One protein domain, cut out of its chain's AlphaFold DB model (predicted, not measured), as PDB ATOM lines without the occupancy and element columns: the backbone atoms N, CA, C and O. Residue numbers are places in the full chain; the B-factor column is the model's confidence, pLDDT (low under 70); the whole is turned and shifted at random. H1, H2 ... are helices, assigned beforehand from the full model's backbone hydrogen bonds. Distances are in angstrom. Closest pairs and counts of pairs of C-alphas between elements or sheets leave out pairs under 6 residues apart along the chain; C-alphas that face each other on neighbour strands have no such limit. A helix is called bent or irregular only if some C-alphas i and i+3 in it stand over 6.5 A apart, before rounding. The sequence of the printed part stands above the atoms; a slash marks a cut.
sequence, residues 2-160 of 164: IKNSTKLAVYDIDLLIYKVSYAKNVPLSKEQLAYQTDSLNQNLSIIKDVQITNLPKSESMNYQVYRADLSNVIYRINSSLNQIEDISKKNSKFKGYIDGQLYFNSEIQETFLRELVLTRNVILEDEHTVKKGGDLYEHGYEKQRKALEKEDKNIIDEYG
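Overview. This is residues 2 to 160 of the 164 residues of an uncharacterized protein of Lactiplantibacillus pentosus DSM 20314 (UniProt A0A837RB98). Four helices, H1 to H4, lie side by side in an up-and-down bundle, each running against the one before. H5 turns off one end as an arm, with residues 141 to 160 sticking out. The printed part has 159 residues, five named helices and no named strand; it is all helix, loose, with a radius of gyration of the C-alphas of 19.6 A, spanning 66 by 44 by 22 A.

Along the chain. H3, residues 57 to 91, measures 51.2 A from C-alpha 57 at (-38.754, 39.109, 46.563). H4 is residues 106 to 131, 36.2 A; H1, 2 to 21; H2, 30 to 48. H5, residues 136 to 159, is irregular, C-alphas 140 and 143 being 7.3 A apart, and it ends with C-alpha 159 at (-45.113, 71.500, 30.351).

Arrangement. Hairpin H3 and H4 touch, closest C-alphas Val 73 and Thr 119, 5.4 A. H1 touches H4 at Thr 6 and Glu 127, closest C-alphas, 5.2 A. H2 and H4 are apart. Residues 136 to 137 of H5 touch H3, about perpendicular at 82 degrees; the closest C-alphas are Asn 62 and Leu 136, 5.3 A. Every O i to N i+4 pair is within hydrogen-bond range in H3 and H4, against 15 of 16 in H1, 13 of 15 in H2 and 18 of 20 in H5.

Size, cuts and confidence. The printed part has no cut. The H3 to H4 link is long. Residues 95 to 96 and 140 to 160 have pLDDT under 70.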
ATOM      1  N   ILE A   2     -36.339  27.292  38.091       90.81
ATOM      2  CA  ILE A   2     -36.541  28.172  36.919       90.81
ATOM      3  C   ILE A   2     -35.469  28.023  35.812       90.81
ATOM      4  O   ILE A   2     -35.828  27.859  34.657       90.81
ATOM      5  N   LYS A   3     -34.171  27.923  36.157       91.44
ATOM      6  CA  LYS A   3     -33.069  27.685  35.189       91.44
ATOM      7  C   LYS A   3     -33.215  26.404  34.356       91.44
ATOM      8  O   LYS A   3     -32.727  26.348  33.234       91.44
ATOM      9  N   ASN A   4     -33.793  25.352  34.934       93.19
ATOM     10  CA  ASN A   4     -33.996  24.088  34.225       93.19
ATOM     11  C   ASN A   4     -35.263  24.158  33.375       93.19
ATOM     12  O   ASN A   4     -35.277  23.637  32.268       93.19
ATOM     13  N   SER A   5     -36.291  24.846  33.873       96.12
ATOM     14  CA  SER A   5     -37.524  25.071  33.129       96.12
ATOM     15  C   SER A   5     -37.303  25.902  31.871       96.12
ATOM     16  O   SER A   5     -37.795  25.523  30.813       96.12
ATOM     17  N   THR A   6     -36.538  26.997  31.953       96.62
ATOM     18  CA  THR A   6     -36.222  27.829  30.781       96.62
ATOM     19  C   THR A   6     -35.480  27.015  29.722       96.62
ATOM     20  O   THR A   6     -35.881  27.017  28.563       96.62
ATOM     21  N   LYS A   7     -34.479  26.220  30.124       96.44
ATOM     22  CA  LYS A   7     -33.773  25.276  29.237       96.44
ATOM     23  C   LYS A   7     -34.701  24.277  28.553       96.44
ATOM     24  O   LYS A   7     -34.576  24.071  27.350       96.44
ATOM     25  N   LEU A   8     -35.591  23.647  29.320       97.19
ATOM     26  CA  LEU A   8     -36.530  22.662  28.791       97.19
ATOM     27  C   LEU A   8     -37.470  23.306  27.765       97.19
ATOM     28  O   LEU A   8     -37.603  22.798  26.659       97.19
ATOM     29  N   ALA A   9     -38.018  24.480  28.081       98.06
ATOM     30  CA  ALA A   9     -38.880  25.205  27.159       98.06
ATOM     31  C   ALA A   9     -38.154  25.614  25.862       98.06
ATOM     32  O   ALA A   9     -38.717  25.456  24.782       98.06
ATOM     33  N   VAL A  10     -36.896  26.075  25.933       97.94
ATOM     34  CA  VAL A  10     -36.084  26.345  24.727       97.94
ATOM     35  C   VAL A  10     -35.916  25.081  23.890       97.94
ATOM     36  O   VAL A  10     -36.109  25.128  22.678       97.94
ATOM     37  N   TYR A  11     -35.590  23.956  24.527       98.00
ATOM     38  CA  TYR A  11     -35.407  22.676  23.848       98.00
ATOM     39  C   TYR A  11     -36.679  22.213  23.123       98.00
ATOM     40  O   TYR A  11     -36.612  21.817  21.959       98.00
ATOM     41  N   ASP A  12     -37.843  22.306  23.768       98.31
ATOM     42  CA  ASP A  12     -39.112  21.919  23.148       98.31
ATOM     43  C   ASP A  12     -39.462  22.810  21.950       98.31
ATOM     44  O   ASP A  12     -39.901  22.311  20.911       98.31
ATOM     45  N   ILE A  13     -39.211  24.119  22.047       98.38
ATOM     46  CA  ILE A  13     -39.433  25.044  20.928       98.38
ATOM     47  C   ILE A  13     -38.429  24.781  19.795       98.38
ATOM     48  O   ILE A  13     -38.817  24.796  18.628       98.38
ATOM     49  N   ASP A  14     -37.169  24.464  20.105       98.38
ATOM     50  CA  ASP A  14     -36.164  24.075  19.106       98.38
ATOM     51  C   ASP A  14     -36.576  22.812  18.338       98.38
ATOM     52  O   ASP A  14     -36.445  22.753  17.112       98.38
ATOM     53  N   LEU A  15     -37.151  21.823  19.027       97.81
ATOM     54  CA  LEU A  15     -37.694  20.631  18.377       97.81
ATOM     55  C   LEU A  15     -38.904  20.944  17.492       97.81
ATOM     56  O   LEU A  15     -39.028  20.355  16.414       97.81
ATOM     57  N   LEU A  16     -39.780  21.865  17.904       97.75
ATOM     58  CA  LEU A  16     -40.875  22.341  17.051       97.75
ATOM     59  C   LEU A  16     -40.335  23.022  15.790       97.75
ATOM     60  O   LEU A  16     -40.758  22.668  14.691       97.75
ATOM     61  N   ILE A  17     -39.366  23.936  15.925       97.88
ATOM     62  CA  ILE A  17     -38.723  24.618  14.790       97.88
ATOM     63  C   ILE A  17     -38.118  23.595  13.834       97.88
ATOM     64  O   ILE A  17     -38.367  23.656  12.629       97.88
ATOM     65  N   TYR A  18     -37.370  22.626  14.368       96.62
ATOM     66  CA  TYR A  18     -36.773  21.564  13.573       96.62
ATOM     67  C   TYR A  18     -37.843  20.804  12.785       96.62
ATOM     68  O   TYR A  18     -37.763  20.754  11.560       96.62
ATOM     69  N   LYS A  19     -38.888  20.288  13.444       95.56
ATOM     70  CA  LYS A  19     -39.976  19.555  12.773       95.56
ATOM     71  C   LYS A  19     -40.619  20.395  11.674       95.56
ATOM     72  O   LYS A  19     -40.678  19.960  10.526       95.56
ATOM     73  N   VAL A  20     -41.027  21.620  12.003       95.44
ATOM     74  CA  VAL A  20     -41.708  22.518  11.067       95.44
ATOM     75  C   VAL A  20     -40.807  22.891   9.890       95.44
ATOM     76  O   VAL A  20     -41.304  22.997   8.774       95.44
ATOM     77  N   SER A  21     -39.486  23.005  10.067       94.88
ATOM     78  CA  SER A  21     -38.550  23.306   8.969       94.88
ATOM     79  C   SER A  21     -38.518  22.236   7.866       94.88
ATOM     80  O   SER A  21     -38.241  22.554   6.709       94.88
ATOM     81  N   TYR A  22     -38.910  20.996   8.182       90.50
ATOM     82  CA  TYR A  22     -39.016  19.901   7.214       90.50
ATOM     83  C   TYR A  22     -40.451  19.620   6.749       90.50
ATOM     84  O   TYR A  22     -40.631  18.765   5.885       90.50
ATOM     85  N   ALA A  23     -41.458  20.353   7.239       87.94
ATOM     86  CA  ALA A  23     -42.880  20.052   7.032       87.94
ATOM     87  C   ALA A  23     -43.333  19.990   5.561       87.94
ATOM     88  O   ALA A  23     -44.323  19.340   5.240       87.94
ATOM     89  N   LYS A  24     -42.611  20.653   4.646       79.75
ATOM     90  CA  LYS A  24     -42.885  20.580   3.197       79.75
ATOM     91  C   LYS A  24     -42.440  19.268   2.556       79.75
ATOM     92  O   LYS A  24     -43.013  18.857   1.554       79.75
ATOM     93  N   ASN A  25     -41.397  18.652   3.103       83.94
ATOM     94  CA  ASN A  25     -40.797  17.429   2.570       83.94
ATOM     95  C   ASN A  25     -41.235  16.196   3.364       83.94
ATOM     96  O   ASN A  25     -41.248  15.088   2.834       83.94
ATOM     97  N   VAL A  26     -41.575  16.391   4.637       85.69
ATOM     98  CA  VAL A  26     -41.990  15.353   5.572       85.69
ATOM     99  C   VAL A  26     -43.356  15.755   6.120       85.69
ATOM    100  O   VAL A  26     -43.425  16.727   6.875       85.69
ATOM    101  N   PRO A  27     -44.433  15.045   5.745       85.94
ATOM    102  CA  PRO A  27     -45.753  15.273   6.318       85.94
ATOM    103  C   PRO A  27     -45.696  15.215   7.847       85.94
ATOM    104  O   PRO A  27     -45.055  14.324   8.410       85.94
ATOM    105  N   LEU A  28     -46.335  16.189   8.497       91.31
ATOM    106  CA  LEU A  28     -46.416  16.273   9.950       91.31
ATOM    107  C   LEU A  28     -47.848  16.070  10.414       91.31
ATOM    108  O   LEU A  28     -48.746  16.783   9.970       91.31
ATOM    109  N   SER A  29     -48.055  15.165  11.361       90.69
ATOM    110  CA  SER A  29     -49.333  15.019  12.046       90.69
ATOM    111  C   SER A  29     -49.426  15.969  13.238       90.69
ATOM    112  O   SER A  29     -48.421  16.471  13.759       90.69
ATOM    113  N   LYS A  30     -50.652  16.196  13.714       88.62
ATOM    114  CA  LYS A  30     -50.886  16.977  14.932       88.62
ATOM    115  C   LYS A  30     -50.204  16.332  16.137       88.62
ATOM    116  O   LYS A  30     -49.572  17.031  16.920       88.62
ATOM    117  N   GLU A  31     -50.276  15.012  16.260       89.62
ATOM    118  CA  GLU A  31     -49.698  14.244  17.370       89.62
ATOM    119  C   GLU A  31     -48.177  14.411  17.438       89.62
ATOM    120  O   GLU A  31     -47.602  14.509  18.522       89.62
ATOM    121  N   GLN A  32     -47.515  14.510  16.280       90.56
ATOM    122  CA  GLN A  32     -46.073  14.741  16.224       90.56
ATOM    123  C   GLN A  32     -45.671  16.112  16.777       90.56
ATOM    124  O   GLN A  32     -44.551  16.240  17.271       90.56
ATOM    125  N   LEU A  33     -46.541  17.121  16.703       92.81
ATOM    126  CA  LEU A  33     -46.308  18.445  17.296       92.81
ATOM    127  C   LEU A  33     -46.827  18.525  18.740       92.81
ATOM    128  O   LEU A  33     -46.215  19.202  19.566       92.81
ATOM    129  N   ALA A  34     -47.894  17.781  19.050       91.56
ATOM    130  CA  ALA A  34     -48.558  17.774  20.351       91.56
ATOM    131  C   ALA A  34     -47.609  17.410  21.497       91.56
ATOM    132  O   ALA A  34     -47.672  18.019  22.558       91.56
ATOM    133  N   TYR A  35     -46.663  16.494  21.272       93.94
ATOM    134  CA  TYR A  35     -45.697  16.112  22.305       93.94
ATOM    135  C   TYR A  35     -44.925  17.315  22.880       93.94
ATOM    136  O   TYR A  35     -44.774  17.428  24.094       93.94
ATOM    137  N   GLN A  36     -44.443  18.233  22.033       96.88
ATOM    138  CA  GLN A  36     -43.710  19.415  22.506       96.88
ATOM    139  C   GLN A  36     -44.636  20.402  23.218       96.88
ATOM    140  O   GLN A  36     -44.257  20.960  24.244       96.88
ATOM    141  N   THR A  37     -45.858  20.607  22.722       95.81
ATOM    142  CA  THR A  37     -46.819  21.487  23.403       95.81
ATOM    143  C   THR A  37     -47.276  20.913  24.742       95.81
ATOM    144  O   THR A  37     -47.453  21.664  25.700       95.81
ATOM    145  N   ASP A  38     -47.407  19.593  24.850       97.44
ATOM    146  CA  ASP A  38     -47.736  18.905  26.096       97.44
ATOM    147  C   ASP A  38     -46.582  19.003  27.095       97.44
ATOM    148  O   ASP A  38     -46.815  19.306  28.266       97.44
ATOM    149  N   SER A  39     -45.337  18.845  26.634       97.38
ATOM    150  CA  SER A  39     -44.152  19.025  27.479       97.38
ATOM    151  C   SER A  39     -44.041  20.456  28.015       97.38
ATOM    152  O   SER A  39     -43.856  20.648  29.218       97.38
ATOM    153  N   LEU A  40     -44.287  21.468  27.173       98.12
ATOM    154  CA  LEU A  40     -44.345  22.869  27.599       98.12
ATOM    155  C   LEU A  40     -45.445  23.111  28.648       98.12
ATOM    156  O   LEU A  40     -45.206  23.789  29.648       98.12
ATOM    157  N   ASN A  41     -46.636  22.532  28.462       98.00
ATOM    158  CA  ASN A  41     -47.724  22.613  29.441       98.00
ATOM    159  C   ASN A  41     -47.355  21.945  30.774       98.00
ATOM    160  O   ASN A  41     -47.614  22.508  31.840       98.00
ATOM    161  N   GLN A  42     -46.722  20.772  30.729       97.62
ATOM    162  CA  GLN A  42     -46.225  20.084  31.921       97.62
ATOM    163  C   GLN A  42     -45.178  20.926  32.651       97.62
ATOM    164  O   GLN A  42     -45.243  21.079  33.871       97.62
ATOM    165  N   ASN A  43     -44.258  21.528  31.899       97.62
ATOM    166  CA  ASN A  43     -43.243  22.425  32.427       97.62
ATOM    167  C   ASN A  43     -43.876  23.643  33.125       97.62
ATOM    168  O   ASN A  43     -43.528  23.970  34.261       97.62
ATOM    169  N   LEU A  44     -44.887  24.262  32.500       97.50
ATOM    170  CA  LEU A  44     -45.651  25.351  33.108       97.50
ATOM    171  C   LEU A  44     -46.359  24.908  34.395       97.50
ATOM    172  O   LEU A  44     -46.362  25.663  35.366       97.50
ATOM    173  N   SER A  45     -46.945  23.708  34.419       96.50
ATOM    174  CA  SER A  45     -47.595  23.160  35.617       96.50
ATOM    175  C   SER A  45     -46.604  23.032  36.772       96.50
ATOM    176  O   SER A  45     -46.836  23.595  37.837       96.50
ATOM    177  N   ILE A  46     -45.451  22.400  36.531       94.25
ATOM    178  CA  ILE A  46     -44.390  22.230  37.537       94.25
ATOM    179  C   ILE A  46     -43.953  23.587  38.095       94.25
ATOM    180  O   ILE A  46     -43.764  23.756  39.300       94.25
ATOM    181  N   ILE A  47     -43.801  24.583  37.223       93.69
ATOM    182  CA  ILE A  47     -43.391  25.917  37.649       93.69
ATOM    183  C   ILE A  47     -44.495  26.651  38.398       93.69
ATOM    184  O   ILE A  47     -44.168  27.421  39.302       93.69
ATOM    185  N   LYS A  48     -45.774  26.435  38.075       91.19
ATOM    186  CA  LYS A  48     -46.916  26.980  38.826       91.19
ATOM    187  C   LYS A  48     -47.013  26.403  40.240       91.19
ATOM    188  O   LYS A  48     -47.369  27.151  41.146       91.19
ATOM    189  N   ASP A  49     -46.590  25.157  40.436       91.25
ATOM    190  CA  ASP A  49     -46.631  24.478  41.739       91.25
ATOM    191  C   ASP A  49     -45.593  25.007  42.748       91.25
ATOM    192  O   ASP A  49     -45.687  24.752  43.949       91.25
ATOM    193  N   VAL A  50     -44.610  25.797  42.300       88.62
ATOM    194  CA  VAL A  50     -43.633  26.430  43.201       88.62
ATOM    195  C   VAL A  50     -44.321  27.444  44.126       88.62
ATOM    196  O   VAL A  50     -44.939  28.412  43.675       88.62
ATOM    197  N   GLN A  51     -44.157  27.287  45.441       87.12
ATOM    198  CA  GLN A  51     -44.642  28.264  46.421       87.12
ATOM    199  C   GLN A  51     -43.750  29.511  46.453       87.12
ATOM    200  O   GLN A  51     -42.760  29.581  47.178       87.12
ATOM    201  N   ILE A  52     -44.121  30.523  45.668       86.00
ATOM    202  CA  ILE A  52     -43.339  31.760  45.519       86.00
ATOM    203  C   ILE A  52     -43.404  32.697  46.731       86.00
ATOM    204  O   ILE A  52     -42.572  33.592  46.843       86.00
ATOM    205  N   THR A  53     -44.369  32.513  47.636       80.38
ATOM    206  CA  THR A  53     -44.555  33.351  48.835       80.38
ATOM    207  C   THR A  53     -43.448  33.172  49.869       80.38
ATOM    208  O   THR A  53     -43.265  34.039  50.715       80.38
ATOM    209  N   ASN A  54     -42.706  32.065  49.790       84.06
ATOM    210  CA  ASN A  54     -41.616  31.736  50.709       84.06
ATOM    211  C   ASN A  54     -40.234  32.061  50.117       84.06
ATOM    212  O   ASN A  54     -39.215  31.749  50.731       84.06
ATOM    213  N   LEU A  55     -40.190  32.640  48.914       85.38
ATOM    214  CA  LEU A  55     -38.952  33.003  48.231       85.38
ATOM    215  C   LEU A  55     -38.572  34.467  48.516       85.38
ATOM    216  O   LEU A  55     -39.443  35.285  48.828       85.38
ATOM    217  N   PRO A  56     -37.284  34.833  48.382       85.56
ATOM    218  CA  PRO A  56     -36.871  36.232  48.335       85.56
ATOM    219  C   PRO A  56     -37.625  36.996  47.239       85.56
ATOM    220  O   PRO A  56     -37.872  36.453  46.166       85.56
ATOM    221  N   LYS A  57     -37.932  38.281  47.470       82.75
ATOM    222  CA  LYS A  57     -38.754  39.109  46.563       82.75
ATOM    223  C   LYS A  57     -38.311  39.046  45.093       82.75
ATOM    224  O   LYS A  57     -39.162  38.906  44.217       82.75
ATOM    225  N   SER A  58     -37.008  39.142  44.829       79.00
ATOM    226  CA  SER A  58     -36.445  39.070  43.472       79.00
ATOM    227  C   SER A  58     -36.676  37.705  42.820       79.00
ATOM    228  O   SER A  58     -37.053  37.618  41.654       79.00
ATOM    229  N   GLU A  59     -36.539  36.616  43.578       85.50
ATOM    230  CA  GLU A  59     -36.844  35.276  43.081       85.50
ATOM    231  C   GLU A  59     -38.345  35.093  42.842       85.50
ATOM    232  O   GLU A  59     -38.731  34.598  41.784       85.50
ATOM    233  N   SER A  60     -39.200  35.533  43.772       88.12
ATOM    234  CA  SER A  60     -40.658  35.489  43.608       88.12
ATOM    235  C   SER A  60     -41.101  36.209  42.337       88.12
ATOM    236  O   SER A  60     -41.959  35.694  41.620       88.12
ATOM    237  N   MET A  61     -40.511  37.373  42.047       88.50
ATOM    238  CA  MET A  61     -40.814  38.151  40.848       88.50
ATOM    239  C   MET A  61     -40.371  37.422  39.576       88.50
ATOM    240  O   MET A  61     -41.172  37.265  38.657       88.50
ATOM    241  N   ASN A  62     -39.155  36.866  39.560       91.75
ATOM    242  CA  ASN A  62     -38.672  36.055  38.441       91.75
ATOM    243  C   ASN A  62     -39.605  34.875  38.130       91.75
ATOM    244  O   ASN A  62     -39.908  34.616  36.969       91.75
ATOM    245  N   TYR A  63     -40.116  34.173  39.147       92.81
ATOM    246  CA  TYR A  63     -41.099  33.110  38.915       92.81
ATOM    247  C   TYR A  63     -42.419  33.637  38.343       92.81
ATOM    248  O   TYR A  63     -43.015  32.962  37.507       92.81
ATOM    249  N   GLN A  64     -42.900  34.803  38.781       91.75
ATOM    250  CA  GLN A  64     -44.148  35.380  38.270       91.75
ATOM    251  C   GLN A  64     -44.030  35.786  36.802       91.75
ATOM    252  O   GLN A  64     -44.879  35.389  36.005       91.75
ATOM    253  N   VAL A  65     -42.967  36.515  36.451       92.62
ATOM    254  CA  VAL A  65     -42.702  36.958  35.075       92.62
ATOM    255  C   VAL A  65     -42.560  35.748  34.160       92.62
ATOM    256  O   VAL A  65     -43.355  35.569  33.242       92.62
ATOM    257  N   TYR A  66     -41.690  34.805  34.524       95.25
ATOM    258  CA  TYR A  66     -41.476  33.608  33.719       95.25
ATOM    259  C   TYR A  66     -42.736  32.738  33.547       95.25
ATOM    260  O   TYR A  66     -42.956  32.155  32.486       95.25
ATOM    261  N   ARG A  67     -43.607  32.641  34.565       95.38
ATOM    262  CA  ARG A  67     -44.908  31.955  34.430       95.38
ATOM    263  C   ARG A  67     -45.790  32.621  33.380       95.38
ATOM    264  O   ARG A  67     -46.464  31.911  32.634       95.38
ATOM    265  N   ALA A  68     -45.825  33.952  33.363       94.12
ATOM    266  CA  ALA A  68     -46.600  34.711  32.394       94.12
ATOM    267  C   ALA A  68     -46.032  34.527  30.982       94.12
ATOM    268  O   ALA A  68     -46.788  34.192  30.068       94.12
ATOM    269  N   ASP A  69     -44.712  34.631  30.828       95.50
ATOM    270  CA  ASP A  69     -44.035  34.488  29.539       95.50
ATOM    271  C   ASP A  69     -44.183  33.081  28.962       95.50
ATOM    272  O   ASP A  69     -44.629  32.926  27.823       95.50
ATOM    273  N   LEU A  70     -43.940  32.037  29.764       97.38
ATOM    274  CA  LEU A  70     -44.146  30.654  29.332       97.38
ATOM    275  C   LEU A  70     -45.616  30.384  28.977       97.38
ATOM    276  O   LEU A  70     -45.899  29.737  27.968       97.38
ATOM    277  N   SER A  71     -46.565  30.909  29.760       97.44
ATOM    278  CA  SER A  71     -47.995  30.778  29.455       97.44
ATOM    279  C   SER A  71     -48.370  31.468  28.140       97.44
ATOM    280  O   SER A  71     -49.158  30.919  27.368       97.44
ATOM    281  N   ASN A  72     -47.818  32.651  27.868       96.31
ATOM    282  CA  ASN A  72     -48.061  33.389  26.631       96.31
ATOM    283  C   ASN A  72     -47.438  32.680  25.419       96.31
ATOM    284  O   ASN A  72     -48.077  32.543  24.379       96.31
ATOM    285  N   VAL A  73     -46.217  32.163  25.565       97.31
ATOM    286  CA  VAL A  73     -45.547  31.353  24.538       97.31
ATOM    287  C   VAL A  73     -46.381  30.126  24.172       97.31
ATOM    288  O   VAL A  73     -46.659  29.910  22.993       97.31
ATOM    289  N   ILE A  74     -46.856  29.369  25.165       98.06
ATOM    290  CA  ILE A  74     -47.724  28.202  24.944       98.06
ATOM    291  C   ILE A  74     -49.015  28.605  24.229       98.06
ATOM    292  O   ILE A  74     -49.423  27.947  23.271       98.06
ATOM    293  N   TYR A  75     -49.655  29.694  24.664       97.06
ATOM    294  CA  TYR A  75     -50.871  30.204  24.033       97.06
ATOM    295  C   TYR A  75     -50.655  30.526  22.547       97.06
ATOM    296  O   TYR A  75     -51.439  30.091  21.703       97.06
ATOM    297  N   ARG A  76     -49.576  31.245  22.221       97.12
ATOM    298  CA  ARG A  76     -49.235  31.644  20.850       97.12
ATOM    299  C   ARG A  76     -48.972  30.437  19.949       97.12
ATOM    300  O   ARG A  76     -49.574  30.339  18.882       97.12
ATOM    301  N   ILE A  77     -48.168  29.478  20.418       97.12
ATOM    302  CA  ILE A  77     -47.888  28.234  19.683       97.12
ATOM    303  C   ILE A  77     -49.186  27.459  19.418       97.12
ATOM    304  O   ILE A  77     -49.454  27.082  18.278       97.12
ATOM    305  N   ASN A  78     -50.025  27.268  20.440       96.19
ATOM    306  CA  ASN A  78     -51.295  26.553  20.294       96.19
ATOM    307  C   ASN A  78     -52.273  27.280  19.363       96.19
ATOM    308  O   ASN A  78     -52.965  26.637  18.578       96.19
ATOM    309  N   SER A  79     -52.316  28.613  19.413       95.69
ATOM    310  CA  SER A  79     -53.135  29.423  18.508       95.69
ATOM    311  C   SER A  79     -52.730  29.203  17.048       95.69
ATOM    312  O   SER A  79     -53.585  28.903  16.213       95.69
ATOM    313  N   SER A  80     -51.428  29.246  16.742       95.12
ATOM    314  CA  SER A  80     -50.930  28.943  15.397       95.12
ATOM    315  C   SER A  80     -51.235  27.509  14.969       95.12
ATOM    316  O   SER A  80     -51.701  27.301  13.851       95.12
ATOM    317  N   LEU A  81     -51.044  26.520  15.846       94.38
ATOM    318  CA  LEU A  81     -51.367  25.123  15.533       94.38
ATOM    319  C   LEU A  81     -52.854  24.921  15.226       94.38
ATOM    320  O   LEU A  81     -53.185  24.244  14.256       94.38
ATOM    321  N   ASN A  82     -53.747  25.549  15.994       94.00
ATOM    322  CA  ASN A  82     -55.188  25.486  15.746       94.00
ATOM    323  C   ASN A  82     -55.556  26.113  14.393       94.00
ATOM    324  O   ASN A  82     -56.348  25.545  13.644       94.00
ATOM    325  N   GLN A  83     -54.940  27.244  14.033       94.00
ATOM    326  CA  GLN A  83     -55.142  27.858  12.716       94.00
ATOM    327  C   GLN A  83     -54.679  26.935  11.582       94.00
ATOM    328  O   GLN A  83     -55.384  26.783  10.584       94.00
ATOM    329  N   ILE A  84     -53.523  26.283  11.738       93.75
ATOM    330  CA  ILE A  84     -53.009  25.312  10.762       93.75
ATOM    331  C   ILE A  84     -53.953  24.114  10.650       93.75
ATOM    332  O   ILE A  84     -54.232  23.656   9.542       93.75
ATOM    333  N   GLU A  85     -54.490  23.619  11.764       92.19
ATOM    334  CA  GLU A  85     -55.470  22.533  11.770       92.19
ATOM    335  C   GLU A  85     -56.745  22.919  11.001       92.19
ATOM    336  O   GLU A  85     -57.225  22.157  10.159       92.19
ATOM    337  N   ASP A  86     -57.266  24.125  11.221       92.00
ATOM    338  CA  ASP A  86     -58.446  24.623  10.514       92.00
ATOM    339  C   ASP A  86     -58.196  24.803   9.013       92.00
ATOM    340  O   ASP A  86     -59.053  24.474   8.185       92.00
ATOM    341  N   ILE A  87     -57.008  25.283   8.636       91.81
ATOM    342  CA  ILE A  87     -56.580  25.349   7.235       91.81
ATOM    343  C   ILE A  87     -56.478  23.936   6.647       91.81
ATOM    344  O   ILE A  87     -56.945  23.707   5.529       91.81
ATOM    345  N   SER A  88     -55.934  22.977   7.395       90.75
ATOM    346  CA  SER A  88     -55.786  21.581   6.964       90.75
ATOM    347  C   SER A  88     -57.142  20.939   6.678       90.75
ATOM    348  O   SER A  88     -57.345  20.383   5.600       90.75
ATOM    349  N   LYS A  89     -58.128  21.125   7.567       89.25
ATOM    350  CA  LYS A  89     -59.511  20.652   7.367       89.25
ATOM    351  C   LYS A  89     -60.129  21.212   6.085       89.25
ATOM    352  O   LYS A  89     -60.728  20.461   5.310       89.25
ATOM    353  N   LYS A  90     -59.950  22.513   5.825       88.88
ATOM    354  CA  LYS A  90     -60.452  23.186   4.611       88.88
ATOM    355  C   LYS A  90     -59.776  22.684   3.332       88.88
ATOM    356  O   LYS A  90     -60.416  22.653   2.285       88.88
ATOM    357  N   ASN A  91     -58.515  22.263   3.422       86.12
ATOM    358  CA  ASN A  91     -57.709  21.784   2.296       86.12
ATOM    359  C   ASN A  91     -57.641  20.250   2.188       86.12
ATOM    360  O   ASN A  91     -56.934  19.735   1.327       86.12
ATOM    361  N   SER A  92     -58.423  19.513   2.982       79.81
ATOM    362  CA  SER A  92     -58.443  18.037   3.004       79.81
ATOM    363  C   SER A  92     -58.773  17.372   1.660       79.81
ATOM    364  O   SER A  92     -58.471  16.203   1.443       79.81
ATOM    365  N   LYS A  93     -59.384  18.118   0.730       78.81
ATOM    366  CA  LYS A  93     -59.722  17.664  -0.631       78.81
ATOM    367  C   LYS A  93     -58.655  18.011  -1.677       78.81
ATOM    368  O   LYS A  93     -58.832  17.692  -2.852       78.81
ATOM    369  N   PHE A  94     -57.587  18.705  -1.287       76.38
ATOM    370  CA  PHE A  94     -56.529  19.119  -2.200       76.38
ATOM    371  C   PHE A  94     -55.675  17.917  -2.622       76.38
ATOM    372  O   PHE A  94     -55.385  17.018  -1.830       76.38
ATOM    373  N   LYS A  95     -55.245  17.893  -3.887       66.25
ATOM    374  CA  LYS A  95     -54.417  16.807  -4.420       66.25
ATOM    375  C   LYS A  95     -53.055  16.813  -3.717       66.25
ATOM    376  O   LYS A  95     -52.302  17.770  -3.862       66.25
ATOM    377  N   GLY A  96     -52.745  15.744  -2.984       68.69
ATOM    378  CA  GLY A  96     -51.517  15.625  -2.185       68.69
ATOM    379  C   GLY A  96     -51.712  15.813  -0.676       68.69
ATOM    380  O   GLY A  96     -50.744  15.668   0.064       68.69
ATOM    381  N   TYR A  97     -52.936  16.087  -0.210       76.25
ATOM    382  CA  TYR A  97     -53.270  15.972   1.209       76.25
ATOM    383  C   TYR A  97     -53.233  14.501   1.643       76.25
ATOM    384  O   TYR A  97     -53.740  13.624   0.939       76.25
ATOM    385  N   ILE A  98     -52.632  14.238   2.800       80.06
ATOM    386  CA  ILE A  98     -52.584  12.915   3.421       80.06
ATOM    387  C   ILE A  98     -53.477  12.975   4.652       80.06
ATOM    388  O   ILE A  98     -53.335  13.877   5.477       80.06
ATOM    389  N   ASP A  99     -54.403  12.027   4.770       79.19
ATOM    390  CA  ASP A  99     -55.323  12.002   5.902       79.19
ATOM    391  C   ASP A  99     -54.571  11.916   7.241       79.19
ATOM    392  O   ASP A  99     -53.541  11.247   7.359       79.19
ATOM    393  N   GLY A 100     -55.052  12.661   8.235       81.69
ATOM    394  CA  GLY A 100     -54.376  12.833   9.526       81.69
ATOM    395  C   GLY A 100     -53.105  13.703   9.515       81.69
ATOM    396  O   GLY A 100     -52.489  13.868  10.568       81.69
ATOM    397  N   GLN A 101     -52.697  14.277   8.376       89.31
ATOM    398  CA  GLN A 101     -51.542  15.181   8.292       89.31
ATOM    399  C   GLN A 101     -51.971  16.648   8.231       89.31
ATOM    400  O   GLN A 101     -53.019  17.006   7.693       89.31
ATOM    401  N   LEU A 102     -51.122  17.519   8.761       91.31
ATOM    402  CA  LEU A 102     -51.264  18.959   8.648       91.31
ATOM    403  C   LEU A 102     -50.833  19.422   7.255       91.31
ATOM    404  O   LEU A 102     -49.825  18.980   6.699       91.31
ATOM    405  N   TYR A 103     -51.595  20.356   6.703       90.56
ATOM    406  CA  TYR A 103     -51.297  20.995   5.434       90.56
ATOM    407  C   TYR A 103     -50.279  22.127   5.628       90.56
ATOM    408  O   TYR A 103     -50.579  23.147   6.250       90.56
ATOM    409  N   PHE A 104     -49.095  21.967   5.032       90.19
ATOM    410  CA  PHE A 104     -48.040  22.979   5.003       90.19
ATOM    411  C   PHE A 104     -47.682  23.363   3.563       90.19
ATOM    412  O   PHE A 104     -47.116  22.571   2.812       90.19
ATOM    413  N   ASN A 105     -47.954  24.615   3.190       89.94
ATOM    414  CA  ASN A 105     -47.310  25.272   2.049       89.94
ATOM    415  C   ASN A 105     -46.172  26.193   2.550       89.94
ATOM    416  O   ASN A 105     -45.948  26.294   3.757       89.94
ATOM    417  N   SER A 106     -45.449  26.866   1.641       90.50
ATOM    418  CA  SER A 106     -44.347  27.774   2.026       90.50
ATOM    419  C   SER A 106     -44.795  28.860   3.003       90.50
ATOM    420  O   SER A 106     -44.140  29.078   4.012       90.50
ATOM    421  N   GLU A 107     -45.928  29.505   2.732       92.31
ATOM    422  CA  GLU A 107     -46.417  30.637   3.519       92.31
ATOM    423  C   GLU A 107     -46.795  30.227   4.948       92.31
ATOM    424  O   GLU A 107     -46.386  30.875   5.914       92.31
ATOM    425  N   ILE A 108     -47.525  29.119   5.100       93.38
ATOM    426  CA  ILE A 108     -47.912  28.572   6.406       93.38
ATOM    427  C   ILE A 108     -46.664  28.165   7.190       93.38
ATOM    428  O   ILE A 108     -46.542  28.488   8.372       93.38
ATOM    429  N   GLN A 109     -45.725  27.482   6.529       94.56
ATOM    430  CA  GLN A 109     -44.476  27.056   7.150       94.56
ATOM    431  C   GLN A 109     -43.656  28.260   7.630       94.56
ATOM    432  O   GLN A 109     -43.244  28.292   8.787       94.56
ATOM    433  N   GLU A 110     -43.441  29.260   6.775       95.31
ATOM    434  CA  GLU A 110     -42.676  30.469   7.103       95.31
ATOM    435  C   GLU A 110     -43.332  31.276   8.228       95.31
ATOM    436  O   GLU A 110     -42.645  31.736   9.144       95.31
ATOM    437  N   THR A 111     -44.660  31.408   8.195       94.88
ATOM    438  CA  THR A 111     -45.425  32.106   9.235       94.88
ATOM    439  C   THR A 111     -45.284  31.402  10.577       94.88
ATOM    440  O   THR A 111     -44.980  32.046  11.584       94.88
ATOM    441  N   PHE A 112     -45.432  30.076  10.606       95.88
ATOM    442  CA  PHE A 112     -45.325  29.335  11.856       95.88
ATOM    443  C   PHE A 112     -43.886  29.284  12.382       95.88
ATOM    444  O   PHE A 112     -43.667  29.466  13.576       95.88
ATOM    445  N   LEU A 113     -42.889  29.131  11.505       97.25
ATOM    446  CA  LEU A 113     -41.475  29.227  11.889       97.25
ATOM    447  C   LEU A 113     -41.145  30.587  12.500       97.25
ATOM    448  O   LEU A 113     -40.457  30.644  13.518       97.25
ATOM    449  N   ARG A 114     -41.647  31.679  11.915       96.44
ATOM    450  CA  ARG A 114     -41.467  33.023  12.475       96.44
ATOM    451  C   ARG A 114     -42.043  33.107  13.885       96.44
ATOM    452  O   ARG A 114     -41.375  33.624  14.776       96.44
ATOM    453  N   GLU A 115     -43.242  32.580  14.094       96.31
ATOM    454  CA  GLU A 115     -43.884  32.580  15.407       96.31
ATOM    455  C   GLU A 115     -43.109  31.752  16.444       96.31
ATOM    456  O   GLU A 115     -42.898  32.201  17.575       96.31
ATOM    457  N   LEU A 116     -42.615  30.577  16.051       97.56
ATOM    458  CA  LEU A 116     -41.764  29.738  16.896       97.56
ATOM    459  C   LEU A 116     -40.445  30.437  17.251       97.56
ATOM    460  O   LEU A 116     -40.022  30.394  18.400       97.56
ATOM    461  N   VAL A 117     -39.811  31.136  16.307       97.25
ATOM    462  CA  VAL A 117     -38.586  31.908  16.579       97.25
ATOM    463  C   VAL A 117     -38.863  33.076  17.529       97.25
ATOM    464  O   VAL A 117     -38.092  33.300  18.462       97.25
ATOM    465  N   LEU A 118     -39.965  33.806  17.335       94.69
ATOM    466  CA  LEU A 118     -40.341  34.913  18.220       94.69
ATOM    467  C   LEU A 118     -40.597  34.428  19.649       94.69
ATOM    468  O   LEU A 118     -40.091  35.021  20.598       94.69
ATOM    469  N   THR A 119     -41.355  33.345  19.807       95.44
ATOM    470  CA  THR A 119     -41.650  32.767  21.124       95.44
ATOM    471  C   THR A 119     -40.415  32.145  21.778       95.44
ATOM    472  O   THR A 119     -40.209  32.319  22.978       95.44
ATOM    473  N   ARG A 120     -39.534  31.507  20.999       97.69
ATOM    474  CA  ARG A 120     -38.233  31.020  21.474       97.69
ATOM    475  C   ARG A 120     -37.375  32.136  22.061       97.69
ATOM    476  O   ARG A 120     -36.760  31.938  23.105       97.69
ATOM    477  N   ASN A 121     -37.311  33.282  21.384       95.75
ATOM    478  CA  ASN A 121     -36.467  34.396  21.809       95.75
ATOM    479  C   ASN A 121     -36.874  34.930  23.185       95.75
ATOM    480  O   ASN A 121     -35.987  35.207  23.983       95.75
ATOM    481  N   VAL A 122     -38.176  34.974  23.494       94.62
ATOM    482  CA  VAL A 122     -38.672  35.334  24.836       94.62
ATOM    483  C   VAL A 122     -38.065  34.412  25.900       94.62
ATOM    484  O   VAL A 122     -37.398  34.867  26.822       94.62
ATOM    485  N   ILE A 123     -38.198  33.094  25.724       96.62
ATOM    486  CA  ILE A 123     -37.687  32.126  26.707       96.62
ATOM    487  C   ILE A 123     -36.153  32.135  26.777       96.62
ATOM    488  O   ILE A 123     -35.581  31.893  27.838       96.62
ATOM    489  N   LEU A 124     -35.462  32.406  25.668       95.75
ATOM    490  CA  LEU A 124     -34.005  32.551  25.666       95.75
ATOM    491  C   LEU A 124     -33.534  33.781  26.438       95.75
ATOM    492  O   LEU A 124     -32.558  33.685  27.182       95.75
ATOM    493  N   GLU A 125     -34.200  34.923  26.271       93.69
ATOM    494  CA  GLU A 125     -33.921  36.134  27.049       93.69
ATOM    495  C   GLU A 125     -34.112  35.858  28.548       93.69
ATOM    496  O   GLU A 125     -33.222  36.174  29.353       93.69
ATOM    497  N   ASP A 126     -35.178  35.139  28.912       94.31
ATOM    498  CA  ASP A 126     -35.402  34.690  30.286       94.31
ATOM    499  C   ASP A 126     -34.291  33.756  30.776       94.31
ATOM    500  O   ASP A 126     -33.738  33.917  31.869       94.31
ATOM    501  N   GLU A 127     -33.917  32.767  29.959       94.81
ATOM    502  CA  GLU A 127     -32.869  31.804  30.283       94.81
ATOM    503  C   GLU A 127     -31.532  32.507  30.547       94.81
ATOM    504  O   GLU A 127     -30.858  32.214  31.543       94.81
ATOM    505  N   HIS A 128     -31.153  33.447  29.681       94.25
ATOM    506  CA  HIS A 128     -29.928  34.227  29.805       94.25
ATOM    507  C   HIS A 128     -29.925  35.098  31.061       94.25
ATOM    508  O   HIS A 128     -28.917  35.125  31.778       94.25
ATOM    509  N   THR A 129     -31.039  35.767  31.349       92.44
ATOM    510  CA  THR A 129     -31.181  36.647  32.513       92.44
ATOM    511  C   THR A 129     -31.096  35.847  33.808       92.44
ATOM    512  O   THR A 129     -30.235  36.111  34.652       92.44
ATOM    513  N   VAL A 130     -31.876  34.768  33.931       91.44
ATOM    514  CA  VAL A 130     -31.858  33.904  35.119       91.44
ATOM    515  C   VAL A 130     -30.495  33.228  35.292       91.44
ATOM    516  O   VAL A 130     -30.002  33.113  36.418       91.44
ATOM    517  N   LYS A 131     -29.835  32.782  34.212       90.00
ATOM    518  CA  LYS A 131     -28.486  32.181  34.283       90.00
ATOM    519  C   LYS A 131     -27.480  33.114  34.953       90.00
ATOM    520  O   LYS A 131     -26.712  32.631  35.787       90.00
ATOM    521  N   LYS A 132     -27.528  34.411  34.630       90.19
ATOM    522  CA  LYS A 132     -26.666  35.463  35.195       90.19
ATOM    523  C   LYS A 132     -27.109  35.953  36.580       90.19
ATOM    524  O   LYS A 132     -26.403  36.755  37.174       90.19
ATOM    525  N   GLY A 133     -28.238  35.463  37.099       86.69
ATOM    526  CA  GLY A 133     -28.811  35.925  38.367       86.69
ATOM    527  C   GLY A 133     -29.517  37.279  38.264       86.69
ATOM    528  O   GLY A 133     -29.655  37.955  39.277       86.69
ATOM    529  N   GLY A 134     -29.924  37.683  37.057       87.25
ATOM    530  CA  GLY A 134     -30.642  38.933  36.818       87.25
ATOM    531  C   GLY A 134     -32.126  38.868  37.183       87.25
ATOM    532  O   GLY A 134     -32.678  37.799  37.468       87.25
ATOM    533  N   ASP A 135     -32.759  40.037  37.144       88.50
ATOM    534  CA  ASP A 135     -34.188  40.231  37.378       88.50
ATOM    535  C   ASP A 135     -34.943  40.268  36.035       88.50
ATOM    536  O   ASP A 135     -34.672  41.099  35.165       88.50
ATOM    537  N   LEU A 136     -35.871  39.327  35.855       90.19
ATOM    538  CA  LEU A 136     -36.705  39.194  34.661       90.19
ATOM    539  C   LEU A 136     -37.705  40.335  34.520       90.19
ATOM    540  O   LEU A 136     -38.006  40.741  33.401       90.19
ATOM    541  N   TYR A 137     -38.201  40.876  35.630       84.56
ATOM    542  CA  TYR A 137     -39.085  42.030  35.598       84.56
ATOM    543  C   TYR A 137     -38.332  43.259  35.101       84.56
ATOM    544  O   TYR A 137     -38.801  43.941  34.191       84.56
ATOM    545  N   GLU A 138     -37.136  43.510  35.636       81.00
ATOM    546  CA  GLU A 138     -36.327  44.638  35.173       81.00
ATOM    547  C   GLU A 138     -35.946  44.492  33.705       81.00
ATOM    548  O   GLU A 138     -36.054  45.470  32.974       81.00
ATOM    549  N   HIS A 139     -35.563  43.291  33.258       76.12
ATOM    550  CA  HIS A 139     -35.146  43.056  31.876       76.12
ATOM    551  C   HIS A 139     -36.311  43.119  30.877       76.12
ATOM    552  O   HIS A 139     -36.209  43.785  29.844       76.12
ATOM    553  N   GLY A 140     -37.436  42.470  31.196       68.50
ATOM    554  CA  GLY A 140     -38.609  42.387  30.324       68.50
ATOM    555  C   GLY A 140     -39.365  43.709  30.189       68.50
ATOM    556  O   GLY A 140     -39.879  44.011  29.112       68.50
ATOM    557  N   TYR A 141     -39.384  44.526  31.249       65.88
ATOM    558  CA  TYR A 141     -40.007  45.853  31.247       65.88
ATOM    559  C   TYR A 141     -39.010  46.991  31.018       65.88
ATOM    560  O   TYR A 141     -39.432  48.142  30.957       65.88
ATOM    561  N   GLU A 142     -37.705  46.733  30.866       65.56
ATOM    562  CA  GLU A 142     -36.706  47.805  30.746       65.56
ATOM    563  C   GLU A 142     -36.986  48.716  29.551       65.56
ATOM    564  O   GLU A 142     -36.846  49.933  29.649       65.56
ATOM    565  N   LYS A 143     -37.387  48.135  28.414       61.09
ATOM    566  CA  LYS A 143     -37.668  48.892  27.188       61.09
ATOM    567  C   LYS A 143     -38.922  49.749  27.332       61.09
ATOM    568  O   LYS A 143     -38.900  50.908  26.937       61.09
ATOM    569  N   GLN A 144     -39.985  49.202  27.913       64.81
ATOM    570  CA  GLN A 144     -41.260  49.884  28.126       64.81
ATOM    571  C   GLN A 144     -41.130  50.933  29.232       64.81
ATOM    572  O   GLN A 144     -41.580  52.054  29.049       64.81
ATOM    573  N   ARG A 145     -40.428  50.626  30.329       60.94
ATOM    574  CA  ARG A 145     -40.087  51.584  31.388       60.94
ATOM    575  C   ARG A 145     -39.234  52.725  30.842       60.94
ATOM    576  O   ARG A 145     -39.563  53.871  31.087       60.94
ATOM    577  N   LYS A 146     -38.191  52.446  30.048       63.41
ATOM    578  CA  LYS A 146     -37.382  53.499  29.402       63.41
ATOM    579  C   LYS A 146     -38.182  54.326  28.398       63.41
ATOM    580  O   LYS A 146     -37.889  55.505  28.240       63.41
ATOM    581  N   ALA A 147     -39.148  53.725  27.702       59.44
ATOM    582  CA  ALA A 147     -40.043  54.452  26.806       59.44
ATOM    583  C   ALA A 147     -40.970  55.389  27.595       59.44
ATOM    584  O   ALA A 147     -41.015  56.572  27.281       59.44
ATOM    585  N   LEU A 148     -41.594  54.891  28.667       59.69
ATOM    586  CA  LEU A 148     -42.445  55.674  29.566       59.69
ATOM    587  C   LEU A 148     -41.658  56.779  30.285       59.69
ATOM    588  O   LEU A 148     -42.086  57.917  30.294       59.69
ATOM    589  N   GLU A 149     -40.456  56.500  30.792       66.94
ATOM    590  CA  GLU A 149     -39.582  57.509  31.416       66.94
ATOM    591  C   GLU A 149     -39.109  58.580  30.428       66.94
ATOM    592  O   GLU A 149     -38.824  59.710  30.819       66.94
ATOM    593  N   LYS A 150     -38.980  58.228  29.145       64.88
ATOM    594  CA  LYS A 150     -38.644  59.182  28.089       64.88
ATOM    595  C   LYS A 150     -39.858  60.029  27.707       64.88
ATOM    596  O   LYS A 150     -39.689  61.218  27.474       64.88
ATOM    597  N   GLU A 151     -41.051  59.442  27.668       60.50
ATOM    598  CA  GLU A 151     -42.309  60.173  27.480       60.50
ATOM    599  C   GLU A 151     -42.594  61.109  28.658       60.50
ATOM    600  O   GLU A 151     -42.831  62.289  28.431       60.50
ATOM    601  N   ASP A 152     -42.448  60.646  29.899       56.72
ATOM    602  CA  ASP A 152     -42.620  61.460  31.106       56.72
ATOM    603  C   ASP A 152     -41.619  62.619  31.155       56.72
ATOM    604  O   ASP A 152     -41.996  63.745  31.471       56.72
ATOM    605  N   LYS A 153     -40.348  62.389  30.793       59.03
ATOM    606  CA  LYS A 153     -39.357  63.474  30.676       59.03
ATOM    607  C   LYS A 153     -39.724  64.484  29.599       59.03
ATOM    608  O   LYS A 153     -39.603  65.673  29.848       59.03
ATOM    609  N   ASN A 154     -40.206  64.034  28.442       58.25
ATOM    610  CA  ASN A 154     -40.655  64.947  27.393       58.25
ATOM    611  C   ASN A 154     -41.869  65.770  27.853       58.25
ATOM    612  O   ASN A 154     -41.921  66.961  27.582       58.25
ATOM    613  N   ILE A 155     -42.805  65.166  28.590       53.88
ATOM    614  CA  ILE A 155     -43.964  65.865  29.163       53.88
ATOM    615  C   ILE A 155     -43.518  66.892  30.215       53.88
ATOM    616  O   ILE A 155     -44.032  68.009  30.244       53.88
ATOM    617  N   ILE A 156     -42.549  66.543  31.066       57.38
ATOM    618  CA  ILE A 156     -41.977  67.459  32.062       57.38
ATOM    619  C   ILE A 156     -41.197  68.594  31.382       57.38
ATOM    620  O   ILE A 156     -41.339  69.734  31.800       57.38
ATOM    621  N   ASP A 157     -40.439  68.333  30.321       57.75
ATOM    622  CA  ASP A 157     -39.698  69.372  29.592       57.75
ATOM    623  C   ASP A 157     -40.629  70.280  28.750       57.75
ATOM    624  O   ASP A 157     -40.324  71.453  28.536       57.75
ATOM    625  N   GLU A 158     -41.773  69.763  28.283       55.81
ATOM    626  CA  GLU A 158     -42.748  70.489  27.450       55.81
ATOM    627  C   GLU A 158     -43.764  71.304  28.276       55.81
ATOM    628  O   GLU A 158     -44.222  72.357  27.826       55.81
ATOM    629  N   TYR A 159     -44.089  70.867  29.501       50.91
ATOM    630  CA  TYR A 159     -45.113  71.500  30.351       50.91
ATOM    631  C   TYR A 159     -44.640  71.891  31.758       50.91
ATOM    632  O   TYR A 159     -45.307  72.677  32.433       50.91
ATOM    633  N   GLY A 160     -43.504  71.375  32.218       55.56
ATOM    634  CA  GLY A 160     -42.871  71.719  33.489       55.56
ATOM    635  C   GLY A 160     -41.838  72.822  33.294       55.56
ATOM    636  O   GLY A 160     -40.635  72.583  33.368       55.56
TER     637      GLY A 160